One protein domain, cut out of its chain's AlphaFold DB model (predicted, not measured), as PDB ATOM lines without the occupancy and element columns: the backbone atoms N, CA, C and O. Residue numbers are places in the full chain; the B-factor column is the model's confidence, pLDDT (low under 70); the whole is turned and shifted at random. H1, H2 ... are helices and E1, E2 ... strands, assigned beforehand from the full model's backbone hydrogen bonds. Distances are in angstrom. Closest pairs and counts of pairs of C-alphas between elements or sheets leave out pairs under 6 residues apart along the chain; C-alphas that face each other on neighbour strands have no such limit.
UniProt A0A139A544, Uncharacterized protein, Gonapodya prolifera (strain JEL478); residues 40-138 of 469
ATOM      1  N   ASN A  40      29.652  21.153 -19.915       94.94
ATOM      2  CA  ASN A  40      29.361  20.447 -21.165       94.94
ATOM      3  C   ASN A  40      28.538  21.330 -22.114       94.94
ATOM      4  O   ASN A  40      27.672  22.085 -21.668       94.94
ATOM      5  N   CYS A  41      28.771  21.188 -23.416       93.94
ATOM      6  CA  CYS A  41      27.840  21.622 -24.454       93.94
ATOM      7  C   CYS A  41      26.688  20.608 -24.573       93.94
ATOM      8  O   CYS A  41      26.938  19.423 -24.791       93.94
ATOM      9  N   GLY A  42      25.435  21.060 -24.494       92.69
ATOM     10  CA  GLY A  42      24.248  20.211 -24.643       92.69
ATOM     11  C   GLY A  42      24.073  19.616 -26.045       92.69
ATOM     12  O   GLY A  42      23.468  18.558 -26.179       92.69
ATOM     13  N   ASN A  43      24.645  20.243 -27.083       90.88
ATOM     14  CA  ASN A  43      24.525  19.761 -28.462       90.88
ATOM     15  C   ASN A  43      25.596  18.725 -28.855       90.88
ATOM     16  O   ASN A  43      25.275  17.722 -29.489       90.88
ATOM     17  N   CYS A  44      26.862  18.930 -28.466       89.31
ATOM     18  CA  CYS A  44      27.962  18.021 -28.829       89.31
ATOM     19  C   CYS A  44      28.565  17.210 -27.672       89.31
ATOM     20  O   CYS A  44      29.416  16.363 -27.922       89.31
ATOM     21  N   GLY A  45      28.167  17.449 -26.419       91.25
ATOM     22  CA  GLY A  45      28.667  16.740 -25.232       91.25
ATOM     23  C   GLY A  45      30.041  17.195 -24.711       91.25
ATOM     24  O   GLY A  45      30.347  16.948 -23.543       91.25
ATOM     25  N   ARG A  46      30.838  17.901 -25.529       91.06
ATOM     26  CA  ARG A  46      32.224  18.333 -25.239       91.06
ATOM     27  C   ARG A  46      32.358  19.280 -24.045       91.06
ATOM     28  O   ARG A  46      31.430  20.034 -23.732       91.06
ATOM     29  N   VAL A  47      33.525  19.257 -23.402       94.25
ATOM     30  CA  VAL A  47      33.883  20.044 -22.216       94.25
ATOM     31  C   VAL A  47      34.491  21.393 -22.606       94.25
ATOM     32  O   VAL A  47      35.600  21.488 -23.126       94.25
ATOM     33  N   VAL A  48      33.781  22.468 -22.286       93.69
ATOM     34  CA  VAL A  48      34.111  23.851 -22.647       93.69
ATOM     35  C   VAL A  48      34.112  24.775 -21.426       93.69
ATOM     36  O   VAL A  48      33.571  24.456 -20.364       93.69
ATOM     37  N   CYS A  49      34.765  25.932 -21.552       94.38
ATOM     38  CA  CYS A  49      34.718  26.997 -20.552       94.38
ATOM     39  C   CYS A  49      33.513  27.927 -20.787       94.38
ATOM     40  O   CYS A  49      32.864  27.875 -21.832       94.38
ATOM     41  N   PHE A  50      33.221  28.805 -19.821       93.75
ATOM     42  CA  PHE A  50      32.109  29.758 -19.925       93.75
ATOM     43  C   PHE A  50      32.223  30.674 -21.157       93.75
ATOM     44  O   PHE A  50      31.256  30.812 -21.892       93.75
ATOM     45  N   SER A  51      33.412  31.225 -21.427       90.88
ATOM     46  CA  SER A  51      33.665  32.121 -22.570       90.88
ATOM     47  C   SER A  51      33.502  31.448 -23.939       90.88
ATOM     48  O   SER A  51      33.213  32.128 -24.909       90.88
ATOM     49  N   CYS A  52      33.663  30.123 -24.012       89.88
ATOM     50  CA  CYS A  52      33.419  29.317 -25.216       89.88
ATOM     51  C   CYS A  52      31.997  28.738 -25.264       89.88
ATOM     52  O   CYS A  52      31.669  27.941 -26.132       89.88
ATOM     53  N   SER A  53      31.146  29.070 -24.295       93.00
ATOM     54  CA  SER A  53      29.749  28.637 -24.265       93.00
ATOM     55  C   SER A  53      28.840  29.707 -23.659       93.00
ATOM     56  O   SER A  53      28.100  29.399 -22.723       93.00
ATOM     57  N   PRO A  54      28.924  30.979 -24.104       90.44
ATOM     58  CA  PRO A  54      28.220  32.081 -23.448       90.44
ATOM     59  C   PRO A  54      26.701  31.873 -23.481       90.44
ATOM     60  O   PRO A  54      26.024  32.089 -22.475       90.44
ATOM     61  N   ASN A  55      26.195  31.369 -24.607       89.00
ATOM     62  CA  ASN A  55      24.778  31.317 -24.928       89.00
ATOM     63  C   ASN A  55      24.129  29.960 -24.621       89.00
ATOM     64  O   ASN A  55      24.779  28.933 -24.394       89.00
ATOM     65  N   SER A  56      22.799  29.963 -24.584       93.88
ATOM     66  CA  SER A  56      21.974  28.762 -24.433       93.88
ATOM     67  C   SER A  56      20.835  28.797 -25.446       93.88
ATOM     68  O   SER A  56      20.174  29.821 -25.584       93.88
ATOM     69  N   LEU A  57      20.610  27.686 -26.145       90.44
ATOM     70  CA  LEU A  57      19.605  27.557 -27.204       90.44
ATOM     71  C   LEU A  57      18.664  26.386 -26.893       90.44
ATOM     72  O   LEU A  57      19.114  25.400 -26.303       90.44
ATOM     73  N   PRO A  58      17.378  26.442 -27.281       91.12
ATOM     74  CA  PRO A  58      16.534  25.254 -27.275       91.12
ATOM     75  C   PRO A  58      17.109  24.218 -28.254       91.12
ATOM     76  O   PRO A  58      17.554  24.568 -29.349       91.12
ATOM     77  N   LEU A  59      17.086  22.943 -27.866       90.75
ATOM     78  CA  LEU A  59      17.524  21.810 -28.684       90.75
ATOM     79  C   LEU A  59      16.328  20.867 -28.936       90.75
ATOM     80  O   LEU A  59      16.288  19.748 -28.408       90.75
ATOM     81  N   PRO A  60      15.314  21.304 -29.715       86.19
ATOM     82  CA  PRO A  60      14.093  20.532 -29.946       86.19
ATOM     83  C   PRO A  60      14.363  19.190 -30.637       86.19
ATOM     84  O   PRO A  60      13.601  18.248 -30.440       86.19
ATOM     85  N   GLN A  61      15.480  19.051 -31.367       82.12
ATOM     86  CA  GLN A  61      15.914  17.776 -31.941       82.12
ATOM     87  C   GLN A  61      16.141  16.688 -30.877       82.12
ATOM     88  O   GLN A  61      15.965  15.512 -31.184       82.12
ATOM     89  N   PHE A  62      16.466  17.077 -29.636       86.69
ATOM     90  CA  PHE A  62      16.605  16.177 -28.486       86.69
ATOM     91  C   PHE A  62      15.397  16.198 -27.530       86.69
ATOM     92  O   PHE A  62      15.498  15.751 -26.386       86.69
ATOM     93  N   GLY A  63      14.268  16.791 -27.943       85.25
ATOM     94  CA  GLY A  63      13.116  17.058 -27.070       85.25
ATOM     95  C   GLY A  63      13.366  18.130 -25.998       85.25
ATOM     96  O   GLY A  63      12.561  18.293 -25.082       85.25
ATOM     97  N   GLN A  64      14.477  18.869 -26.082       87.56
ATOM     98  CA  GLN A  64      14.904  19.842 -25.075       87.56
ATOM     99  C   GLN A  64      14.443  21.255 -25.455       87.56
ATOM    100  O   GLN A  64      15.218  22.081 -25.933       87.56
ATOM    101  N   ASN A  65      13.160  21.538 -25.229       88.06
ATOM    102  CA  ASN A  65      12.573  22.856 -25.509       88.06
ATOM    103  C   ASN A  65      13.044  23.954 -24.533       88.06
ATOM    104  O   ASN A  65      12.936  25.139 -24.838       88.06
ATOM    105  N   THR A  66      13.579  23.585 -23.365       90.75
ATOM    106  CA  THR A  66      14.230  24.525 -22.442       90.75
ATOM    107  C   THR A  66      15.656  24.838 -22.917       90.75
ATOM    108  O   THR A  66      16.376  23.905 -23.286       90.75
ATOM    109  N   PRO A  67      16.111  26.109 -22.892       94.12
ATOM    110  CA  PRO A  67      17.440  26.476 -23.378       94.12
ATOM    111  C   PRO A  67      18.574  25.695 -22.704       94.12
ATOM    112  O   PRO A  67      18.733  25.724 -21.485       94.12
ATOM    113  N   GLN A  68      19.391  25.026 -23.517       94.88
ATOM    114  CA  GLN A  68      20.576  24.288 -23.093       94.88
ATOM    115  C   GLN A  68      21.837  25.056 -23.474       94.88
ATOM    116  O   GLN A  68      21.927  25.621 -24.565       94.88
ATOM    117  N   ARG A  69      22.844  25.041 -22.596       94.81
ATOM    118  CA  ARG A  69      24.150  25.651 -22.875       94.81
ATOM    119  C   ARG A  69      24.783  25.001 -24.097       94.81
ATOM    120  O   ARG A  69      24.992  23.789 -24.112       94.81
ATOM    121  N   VAL A  70      25.153  25.808 -25.079       93.06
ATOM    122  CA  VAL A  70      25.854  25.358 -26.286       93.06
ATOM    123  C   VAL A  70      27.224  26.014 -26.359       93.06
ATOM    124  O   VAL A  70      27.416  27.119 -25.861       93.06
ATOM    125  N   CYS A  71      28.200  25.318 -26.940       90.75
ATOM    126  CA  CYS A  71      29.465  25.950 -27.284       90.75
ATOM    127  C   CYS A  71      29.288  26.881 -28.492       90.75
ATOM    128  O   CYS A  71      28.398  26.643 -29.316       90.75
ATOM    129  N   SER A  72      30.131  27.908 -28.603       85.19
ATOM    130  CA  SER A  72      30.073  28.926 -29.666       85.19
ATOM    131  C   SER A  72      30.057  28.305 -31.067       85.19
ATOM    132  O   SER A  72      29.292  28.724 -31.938       85.19
ATOM    133  N   TYR A  73      30.813  27.225 -31.270       85.12
ATOM    134  CA  TYR A  73      30.751  26.464 -32.516       85.12
ATOM    135  C   TYR A  73      29.386  25.790 -32.762       85.12
ATOM    136  O   TYR A  73      28.828  25.922 -33.846       85.12
ATOM    137  N   CYS A  74      28.806  25.081 -31.784       88.44
ATOM    138  CA  CYS A  74      27.487  24.452 -31.967       88.44
ATOM    139  C   CYS A  74      26.386  25.490 -32.196       88.44
ATOM    140  O   CYS A  74      25.528  25.291 -33.051       88.44
ATOM    141  N   GLU A  75      26.434  26.600 -31.462       87.50
ATOM    142  CA  GLU A  75      25.535  27.734 -31.649       87.50
ATOM    143  C   GLU A  75      25.533  28.237 -33.094       87.50
ATOM    144  O   GLU A  75      24.463  28.337 -33.695       87.50
ATOM    145  N   GLY A  76      26.710  28.513 -33.665       85.25
ATOM    146  CA  GLY A  76      26.812  29.034 -35.026       85.25
ATOM    147  C   GLY A  76      26.135  28.129 -36.057       85.25
ATOM    148  O   GLY A  76      25.400  28.608 -36.917       85.25
ATOM    149  N   TYR A  77      26.314  26.813 -35.934       86.81
ATOM    150  CA  TYR A  77      25.722  25.830 -36.844       86.81
ATOM    151  C   TYR A  77      24.209  25.667 -36.649       86.81
ATOM    152  O   TYR A  77      23.471  25.614 -37.635       86.81
ATOM    153  N   ILE A  78      23.735  25.654 -35.398       87.50
ATOM    154  CA  ILE A  78      22.300  25.625 -35.081       87.50
ATOM    155  C   ILE A  78      21.607  26.876 -35.640       87.50
ATOM    156  O   ILE A  78      20.558  26.758 -36.273       87.50
ATOM    157  N   ARG A  79      22.204  28.062 -35.465       87.06
ATOM    158  CA  ARG A  79      21.668  29.327 -35.994       87.06
ATOM    159  C   ARG A  79      21.729  29.391 -37.524       87.06
ATOM    160  O   ARG A  79      20.760  29.828 -38.136       87.06
ATOM    161  N   LEU A  80      22.796  28.891 -38.158       88.44
ATOM    162  CA  LEU A  80      22.893  28.809 -39.625       88.44
ATOM    163  C   LEU A  80      21.739  27.983 -40.210       88.44
ATOM    164  O   LEU A  80      21.091  28.436 -41.150       88.44
ATOM    165  N   ARG A  81      21.413  26.827 -39.615       84.62
ATOM    166  CA  ARG A  81      20.265  25.992 -40.022       84.62
ATOM    167  C   ARG A  81      18.919  26.734 -39.961       84.62
ATOM    168  O   ARG A  81      18.009  26.392 -40.709       84.62
ATOM    169  N   GLN A  82      18.790  27.721 -39.073       85.00
ATOM    170  CA  GLN A  82      17.574  28.518 -38.879       85.00
ATOM    171  C   GLN A  82      17.486  29.737 -39.815       85.00
ATOM    172  O   GLN A  82      16.442  30.388 -39.861       85.00
ATOM    173  N   LEU A  83      18.540  30.059 -40.577       86.25
ATOM    174  CA  LEU A  83      18.516  31.204 -41.486       86.25
ATOM    175  C   LEU A  83      17.525  31.006 -42.651       86.25
ATOM    176  O   LEU A  83      17.482  29.932 -43.263       86.25
ATOM    177  N   PRO A  84      16.794  32.065 -43.053       88.75
ATOM    178  CA  PRO A  84      16.049  32.060 -44.305       88.75
ATOM    179  C   PRO A  84      17.005  31.978 -45.515       88.75
ATOM    180  O   PRO A  84      18.193  32.289 -45.389       88.75
ATOM    181  N   PRO A  85      16.506  31.625 -46.721       89.56
ATOM    182  CA  PRO A  85      17.324  31.526 -47.934       89.56
ATOM    183  C   PRO A  85      18.175  32.768 -48.202       89.56
ATOM    184  O   PRO A  85      19.339  32.641 -48.570       89.56
ATOM    185  N   GLU A  86      17.617  33.958 -47.977       88.50
ATOM    186  CA  GLU A  86      18.319  35.226 -48.188       88.50
ATOM    187  C   GLU A  86      19.462  35.423 -47.180       88.50
ATOM    188  O   GLU A  86      20.551  35.827 -47.570       88.50
ATOM    189  N   GLY A  87      19.282  35.011 -45.919       86.50
ATOM    190  CA  GLY A  87      20.362  34.993 -44.926       86.50
ATOM    191  C   GLY A  87      21.495  34.036 -45.315       86.50
ATOM    192  O   GLY A  87      22.669  34.394 -45.231       86.50
ATOM    193  N   LEU A  88      21.165  32.844 -45.828       89.69
ATOM    194  CA  LEU A  88      22.167  31.889 -46.322       89.69
ATOM    195  C   LEU A  88      22.925  32.422 -47.553       89.69
ATOM    196  O   LEU A  88      24.125  32.179 -47.682       89.69
ATOM    197  N   LYS A  89      22.263  33.190 -48.432       88.75
ATOM    198  CA  LYS A  89      22.907  33.880 -49.566       88.75
ATOM    199  C   LYS A  89      23.837  35.022 -49.146       88.75
ATOM    200  O   LYS A  89      24.663  35.421 -49.965       88.75
ATOM    201  N   LEU A  90      23.774  35.527 -47.913       86.38
ATOM    202  CA  LEU A  90      24.731  36.524 -47.412       86.38
ATOM    203  C   LEU A  90      26.032  35.884 -46.894       86.38
ATOM    204  O   LEU A  90      27.100  36.473 -47.040       86.38
ATOM    205  N   LEU A  91      25.984  34.652 -46.376       82.75
ATOM    206  CA  LEU A  91      27.164  33.964 -45.834       82.75
ATOM    207  C   LEU A  91      28.241  33.683 -46.904       82.75
ATOM    208  O   LEU A  91      27.900  33.406 -48.055       82.75
ATOM    209  N   PRO A  92      29.544  33.683 -46.568       82.00
ATOM    210  CA  PRO A  92      30.596  33.276 -47.500       82.00
ATOM    211  C   PRO A  92      30.418  31.840 -48.025       82.00
ATOM    212  O   PRO A  92      29.955  30.948 -47.313       82.00
ATOM    213  N   ILE A  93      30.857  31.579 -49.262       81.44
ATOM    214  CA  ILE A  93      30.808  30.228 -49.859       81.44
ATOM    215  C   ILE A  93      31.625  29.220 -49.032       81.44
ATOM    216  O   ILE A  93      31.226  28.062 -48.915       81.44
ATOM    217  N   SER A  94      32.734  29.650 -48.422       73.25
ATOM    218  CA  SER A  94      33.528  28.844 -47.485       73.25
ATOM    219  C   SER A  94      32.701  28.366 -46.289       73.25
ATOM    220  O   SER A  94      32.742  27.185 -45.966       73.25
ATOM    221  N   VAL A  95      31.885  29.244 -45.700       82.31
ATOM    222  CA  VAL A  95      31.002  28.937 -44.563       82.31
ATOM    223  C   VAL A  95      29.920  27.933 -44.953       82.31
ATOM    224  O   VAL A  95      29.718  26.946 -44.248       82.31
ATOM    225  N   LEU A  96      29.271  28.122 -46.108       85.56
ATOM    226  CA  LEU A  96      28.284  27.163 -46.617       85.56
ATOM    227  C   LEU A  96      28.924  25.792 -46.887       85.56
ATOM    228  O   LEU A  96      28.382  24.769 -46.472       85.56
ATOM    229  N   LYS A  97      30.111  25.755 -47.512       82.44
ATOM    230  CA  LYS A  97      30.876  24.512 -47.721       82.44
ATOM    231  C   LYS A  97      31.281  23.855 -46.400       82.44
ATOM    232  O   LYS A  97      31.178  22.638 -46.289       82.44
ATOM    233  N   GLN A  98      31.684  24.630 -45.393       80.00
ATOM    234  CA  GLN A  98      32.043  24.119 -44.068       80.00
ATOM    235  C   GLN A  98      30.818  23.596 -43.297       80.00
ATOM    236  O   GLN A  98      30.944  22.622 -42.557       80.00
ATOM    237  N   TYR A  99      29.628  24.173 -43.502       85.88
ATOM    238  CA  TYR A  99      28.370  23.623 -42.988       85.88
ATOM    239  C   TYR A  99      28.004  22.293 -43.654       85.88
ATOM    240  O   TYR A  99      27.737  21.307 -42.969       85.88
ATOM    241  N   LEU A 100      28.046  22.253 -44.989       87.56
ATOM    242  CA  LEU A 100      27.774  21.049 -45.777       87.56
ATOM    243  C   LEU A 100      28.730  19.911 -45.403       87.56
ATOM    244  O   LEU A 100      28.281  18.792 -45.156       87.56
ATOM    245  N   ALA A 101      30.023  20.222 -45.285       83.19
ATOM    246  CA  ALA A 101      31.027  19.295 -44.791       83.19
ATOM    247  C   ALA A 101      30.677  18.809 -43.378       83.19
ATOM    248  O   ALA A 101      30.554  17.607 -43.195       83.19
ATOM    249  N   ALA A 102      30.437  19.708 -42.415       83.50
ATOM    250  CA  ALA A 102      30.237  19.348 -41.005       83.50
ATOM    251  C   ALA A 102      28.998  18.479 -40.702       83.50
ATOM    252  O   ALA A 102      28.898  17.956 -39.598       83.50
ATOM    253  N   TYR A 103      28.057  18.334 -41.635       86.69
ATOM    254  CA  TYR A 103      26.883  17.460 -41.498       86.69
ATOM    255  C   TYR A 103      26.876  16.292 -42.507       86.69
ATOM    256  O   TYR A 103      25.856  15.607 -42.677       86.69
ATOM    257  N   GLY A 104      27.999  16.062 -43.201       84.69
ATOM    258  CA  GLY A 104      28.132  15.024 -44.227       84.69
ATOM    259  C   GLY A 104      27.107  15.171 -45.358       84.69
ATOM    260  O   GLY A 104      26.556  14.172 -45.834       84.69
ATOM    261  N   LEU A 105      26.757  16.409 -45.725       88.25
ATOM    262  CA  LEU A 105      25.686  16.699 -46.677       88.25
ATOM    263  C   LEU A 105      26.176  16.467 -48.116       88.25
ATOM    264  O   LEU A 105      27.192  17.042 -48.514       88.25
ATOM    265  N   PRO A 106      25.478  15.636 -48.916       81.69
ATOM    266  CA  PRO A 106      25.910  15.322 -50.269       81.69
ATOM    267  C   PRO A 106      25.754  16.548 -51.169       81.69
ATOM    268  O   PRO A 106      24.642  16.996 -51.444       81.69
ATOM    269  N   VAL A 107      26.874  17.072 -51.661       79.06
ATOM    270  CA  VAL A 107      26.888  18.138 -52.668       79.06
ATOM    271  C   VAL A 107      26.731  17.495 -54.055       79.06
ATOM    272  O   VAL A 107      27.576  16.677 -54.430       79.06
ATOM    273  N   PRO A 108      25.676  17.816 -54.832       71.31
ATOM    274  CA  PRO A 108      25.495  17.266 -56.171       71.31
ATOM    275  C   PRO A 108      26.683  17.579 -57.086       71.31
ATOM    276  O   PRO A 108      27.232  18.683 -57.060       71.31
ATOM    277  N   ARG A 109      27.063  16.619 -57.939       64.94
ATOM    278  CA  ARG A 109      28.103  16.833 -58.958       64.94
ATOM    279  C   ARG A 109      27.656  17.969 -59.882       64.94
ATOM    280  O   ARG A 109      26.653  17.828 -60.574       64.94
ATOM    281  N   GLY A 110      28.393  19.078 -59.885       60.44
ATOM    282  CA  GLY A 110      28.045  20.277 -60.653       60.44
ATOM    283  C   GLY A 110      27.328  21.388 -59.876       60.44
ATOM    284  O   GLY A 110      26.917  22.355 -60.509       60.44
ATOM    285  N   ALA A 111      27.220  21.308 -58.543       66.94
ATOM    286  CA  ALA A 111      26.879  22.464 -57.707       66.94
ATOM    287  C   ALA A 111      28.025  23.497 -57.746       66.94
ATOM    288  O   ALA A 111      28.971  23.439 -56.956       66.94
ATOM    289  N   LEU A 112      27.968  24.397 -58.729       62.03
ATOM    290  CA  LEU A 112      29.006  25.399 -59.003       62.03
ATOM    291  C   LEU A 112      28.676  26.768 -58.399       62.03
ATOM    292  O   LEU A 112      29.564  27.610 -58.290       62.03
ATOM    293  N   GLU A 113      27.414  27.002 -58.039       82.25
ATOM    294  CA  GLU A 113      26.892  28.320 -57.676       82.25
ATOM    295  C   GLU A 113      26.440  28.351 -56.207       82.25
ATOM    296  O   GLU A 113      26.119  27.322 -55.600       82.25
ATOM    297  N   LYS A 114      26.451  29.542 -55.598       84.88
ATOM    298  CA  LYS A 114      26.147  29.736 -54.170       84.88
ATOM    299  C   LYS A 114      24.739  29.240 -53.836       84.88
ATOM    300  O   LYS A 114      24.515  28.591 -52.816       84.88
ATOM    301  N   GLU A 115      23.822  29.481 -54.760       88.62
ATOM    302  CA  GLU A 115      22.423  29.081 -54.757       88.62
ATOM    303  C   GLU A 115      22.266  27.560 -54.660       88.62
ATOM    304  O   GLU A 115      21.347  27.091 -53.993       88.62
ATOM    305  N   ASP A 116      23.157  26.774 -55.274       88.75
ATOM    306  CA  ASP A 116      23.110  25.311 -55.191       88.75
ATOM    307  C   ASP A 116      23.502  24.817 -53.798       88.75
ATOM    308  O   ASP A 116      22.861  23.916 -53.258       88.75
ATOM    309  N   LEU A 117      24.490  25.456 -53.166       88.69
ATOM    310  CA  LEU A 117      24.857  25.161 -51.779       88.69
ATOM    311  C   LEU A 117      23.693  25.489 -50.831       88.69
ATOM    312  O   LEU A 117      23.341  24.665 -49.987       88.69
ATOM    313  N   VAL A 118      23.038  26.642 -51.016       91.56
ATOM    314  CA  VAL A 118      21.843  27.037 -50.244       91.56
ATOM    315  C   VAL A 118      20.682  26.052 -50.450       91.56
ATOM    316  O   VAL A 118      20.003  25.704 -49.480       91.56
ATOM    317  N   LYS A 119      20.464  25.549 -51.677       90.38
ATOM    318  CA  LYS A 119      19.475  24.487 -51.946       90.38
ATOM    319  C   LYS A 119      19.788  23.224 -51.140       90.38
ATOM    320  O   LYS A 119      18.882  22.713 -50.491       90.38
ATOM    321  N   VAL A 120      21.038  22.748 -51.125       89.81
ATOM    322  CA  VAL A 120      21.417  21.533 -50.371       89.81
ATOM    323  C   VAL A 120      21.236  21.725 -48.861       89.81
ATOM    324  O   VAL A 120      20.641  20.860 -48.220       89.81
ATOM    325  N   VAL A 121      21.661  22.868 -48.303       89.81
ATOM    326  CA  VAL A 121      21.485  23.194 -46.868       89.81
ATOM    327  C   VAL A 121      20.014  23.131 -46.441       89.81
ATOM    328  O   VAL A 121      19.726  22.700 -45.327       89.81
ATOM    329  N   ARG A 122      19.081  23.534 -47.315       90.56
ATOM    330  CA  ARG A 122      17.636  23.523 -47.027       90.56
ATOM    331  C   ARG A 122      16.918  22.224 -47.395       90.56
ATOM    332  O   ARG A 122      15.874  21.946 -46.814       90.56
ATOM    333  N   ALA A 123      17.418  21.474 -48.375       87.25
ATOM    334  CA  ALA A 123      16.757  20.271 -48.883       87.25
ATOM    335  C   ALA A 123      17.030  19.020 -48.035       87.25
ATOM    336  O   ALA A 123      16.224  18.092 -48.057       87.25
ATOM    337  N   VAL A 124      18.155  18.969 -47.313       86.00
ATOM    338  CA  VAL A 124      18.529  17.795 -46.513       86.00
ATOM    339  C   VAL A 124      18.128  17.986 -45.052       86.00
ATOM    340  O   VAL A 124      18.647  18.853 -44.352       86.00
ATOM    341  N   GLU A 125      17.226  17.131 -44.574       85.50
ATOM    342  CA  GLU A 125      16.875  17.044 -43.157       85.50
ATOM    343  C   GLU A 125      18.078  16.525 -42.346       85.50
ATOM    344  O   GLU A 125      18.719  15.537 -42.712       85.50
ATOM    345  N   ILE A 126      18.415  17.205 -41.245       86.19
ATOM    346  CA  ILE A 126      19.489  16.772 -40.342       86.19
ATOM    347  C   ILE A 126      18.923  15.720 -39.385       86.19
ATOM    348  O   ILE A 126      18.268  16.053 -38.396       86.19
ATOM    349  N   ASP A 127      19.160  14.457 -39.729       85.25
ATOM    350  CA  ASP A 127      18.736  13.274 -38.979       85.25
ATOM    351  C   ASP A 127      19.729  12.849 -37.868       85.25
ATOM    352  O   ASP A 127      20.798  13.436 -37.671       85.25
ATOM    353  N   ALA A 128      19.385  11.768 -37.153       82.44
ATOM    354  CA  ALA A 128      20.190  11.152 -36.092       82.44
ATOM    355  C   ALA A 128      21.641  10.840 -36.494       82.44
ATOM    356  O   ALA A 128      22.573  10.983 -35.693       82.44
ATOM    357  N   SER A 129      21.818  10.369 -37.726       85.00
ATOM    358  CA  SER A 129      23.096   9.965 -38.304       85.00
ATOM    359  C   SER A 129      23.926  11.189 -38.651       85.00
ATOM    360  O   SER A 129      25.137  11.162 -38.457       85.00
ATOM    361  N   ARG A 130      23.290  12.285 -39.079       87.38
ATOM    362  CA  ARG A 130      23.959  13.565 -39.370       87.38
ATOM    363  C   ARG A 130      24.377  14.308 -38.112       87.38
ATOM    364  O   ARG A 130      25.505  14.784 -38.063       87.38
ATOM    365  N   GLU A 131      23.555  14.319 -37.062       85.56
ATOM    366  CA  GLU A 131      23.981  14.834 -35.749       85.56
ATOM    367  C   GLU A 131      25.088  13.963 -35.127       85.56
ATOM    368  O   GLU A 131      25.969  14.455 -34.422       85.56
ATOM    369  N   ARG A 132      25.088  12.641 -35.363       83.31
ATOM    370  CA  ARG A 132      26.217  11.765 -34.986       83.31
ATOM    371  C   ARG A 132      27.475  12.113 -35.783       83.31
ATOM    372  O   ARG A 132      28.497  12.399 -35.172       83.31
ATOM    373  N   TRP A 133      27.365  12.179 -37.108       84.56
ATOM    374  CA  TRP A 133      28.456  12.548 -38.008       84.56
ATOM    375  C   TRP A 133      29.076  13.888 -37.595       84.56
ATOM    376  O   TRP A 133      30.289  13.959 -37.421       84.56
ATOM    377  N   PHE A 134      28.247  14.907 -37.335       85.12
ATOM    378  CA  PHE A 134      28.672  16.223 -36.851       85.12
ATOM    379  C   PHE A 134      29.496  16.117 -35.567       85.12
ATOM    380  O   PHE A 134      30.604  16.636 -35.516       85.12
ATOM    381  N   ARG A 135      29.018  15.389 -34.549       82.50
ATOM    382  CA  ARG A 135      29.747  15.195 -33.279       82.50
ATOM    383  C   ARG A 135      31.095  14.487 -33.454       82.50
ATOM    384  O   ARG A 135      32.059  14.859 -32.781       82.50
ATOM    385  N   ASP A 136      31.152  13.513 -34.358       80.56
ATOM    386  CA  ASP A 136      32.346  12.708 -34.623       80.56
ATOM    387  C   ASP A 136      33.389  13.462 -35.484       80.56
ATOM    388  O   ASP A 136      34.584  13.249 -35.304       80.56
ATOM    389  N   HIS A 137      32.967  14.383 -36.364       74.81
ATOM    390  CA  HIS A 137      33.833  15.057 -37.355       74.81
ATOM    391  C   HIS A 137      33.963  16.582 -37.167       74.81
ATOM    392  O   HIS A 137      34.570  17.269 -37.990       74.81
ATOM    393  N   ILE A 138      33.394  17.152 -36.103       72.94
ATOM    394  CA  ILE A 138      33.535  18.574 -35.766       72.94
ATOM    395  C   ILE A 138      34.971  18.891 -35.313       72.94
ATOM    396  O   ILE A 138      35.345  18.725 -34.145       72.94
TER     397      ILE A 138
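What this domain is: This is residues 40 to 138 of the 469 residues of an uncharacterized protein of Gonapodya prolifera (strain JEL478) (UniProt A0A139A544). This is an elongated domain with a part at each end: at one end a two-stranded hairpin, E1 and E2, with the unnamed residues 40 to 55 near it, and at the other end a small group of three helices, H2, H3 and H4. H1 runs between the two ends, and H5 lies off to one side, meeting H3 at the end of that helix. The printed part has 99 residues, with two named strands and then five named helices in the order E1 E2 H1 H2 H3 H4 H5; the sheet, order E1 - E2, is antiparallel and the class is mostly helix. The whole is compact, with a radius of gyration of the C-alphas of 13.9 A, and spans 40 by 26 by 22 A.

How they stand to each other: Begin at the hairpin of E1, residues 56 to 59, and E2, residues 64 to 69, antiparallel at 145 degrees. Look there for N 57 and O 68, 2.9 A apart, and N 59 and O 64, 2.8 A apart, both within hydrogen-bond range. Next find H1, residues 72 to 82; its closest C-alpha to E1 is that of Glu 75, 7.4 A from that of Leu 57. H1 is close to but not clearly touching H3, residues 93 to 102, about perpendicular at 78 degrees, with the C-alphas of Tyr 77 and Tyr 99 closest at 7.0 A. H3 touches H4, residues 114 to 123, the same way at a shallow tilt of 30 degrees; the C-alphas of Ile 93 and Lys 114 are closest, 6.4 A apart. H2, residues 85 to 90, touches H4 at a steep tilt of 40 degrees, opposite ways, closest at the C-alphas of Leu 88 and Val 118, 6.2 A. H3 and H5, residues 128 to 137, only just touch, with 3 pairs of C-alphas within 8 A, the closest being Ala 102 and Phe 134 at 5.4 A. H5 is apart from H1, H2 and H4. In H1 to H5 every O i to N i+4 pair is within hydrogen-bond range.

Where its parts are: Find C-alpha 56 at (21.974, 28.762, -24.433), where E1 begins its 9.3 A; E2 is 11.1 A long. From C-alpha 72 at (30.073, 28.926, -29.666), H1 runs 15.5 A. H2 is 9.0 A long, H3 14.0 A and H4 14.3 A. H5 runs 14.2 A to C-alpha 137 at (33.833, 15.057, -37.355).

The domain as a whole: The two C-alphas farthest apart, those of Phe 50 and Gly 110, are 42.0 A from each other. The printed part has no cut, and the link from H3 to H4, 11 residues, is long. Mean pLDDT of the printed part is 86.1; look for values under 70 at residues 109 to 112.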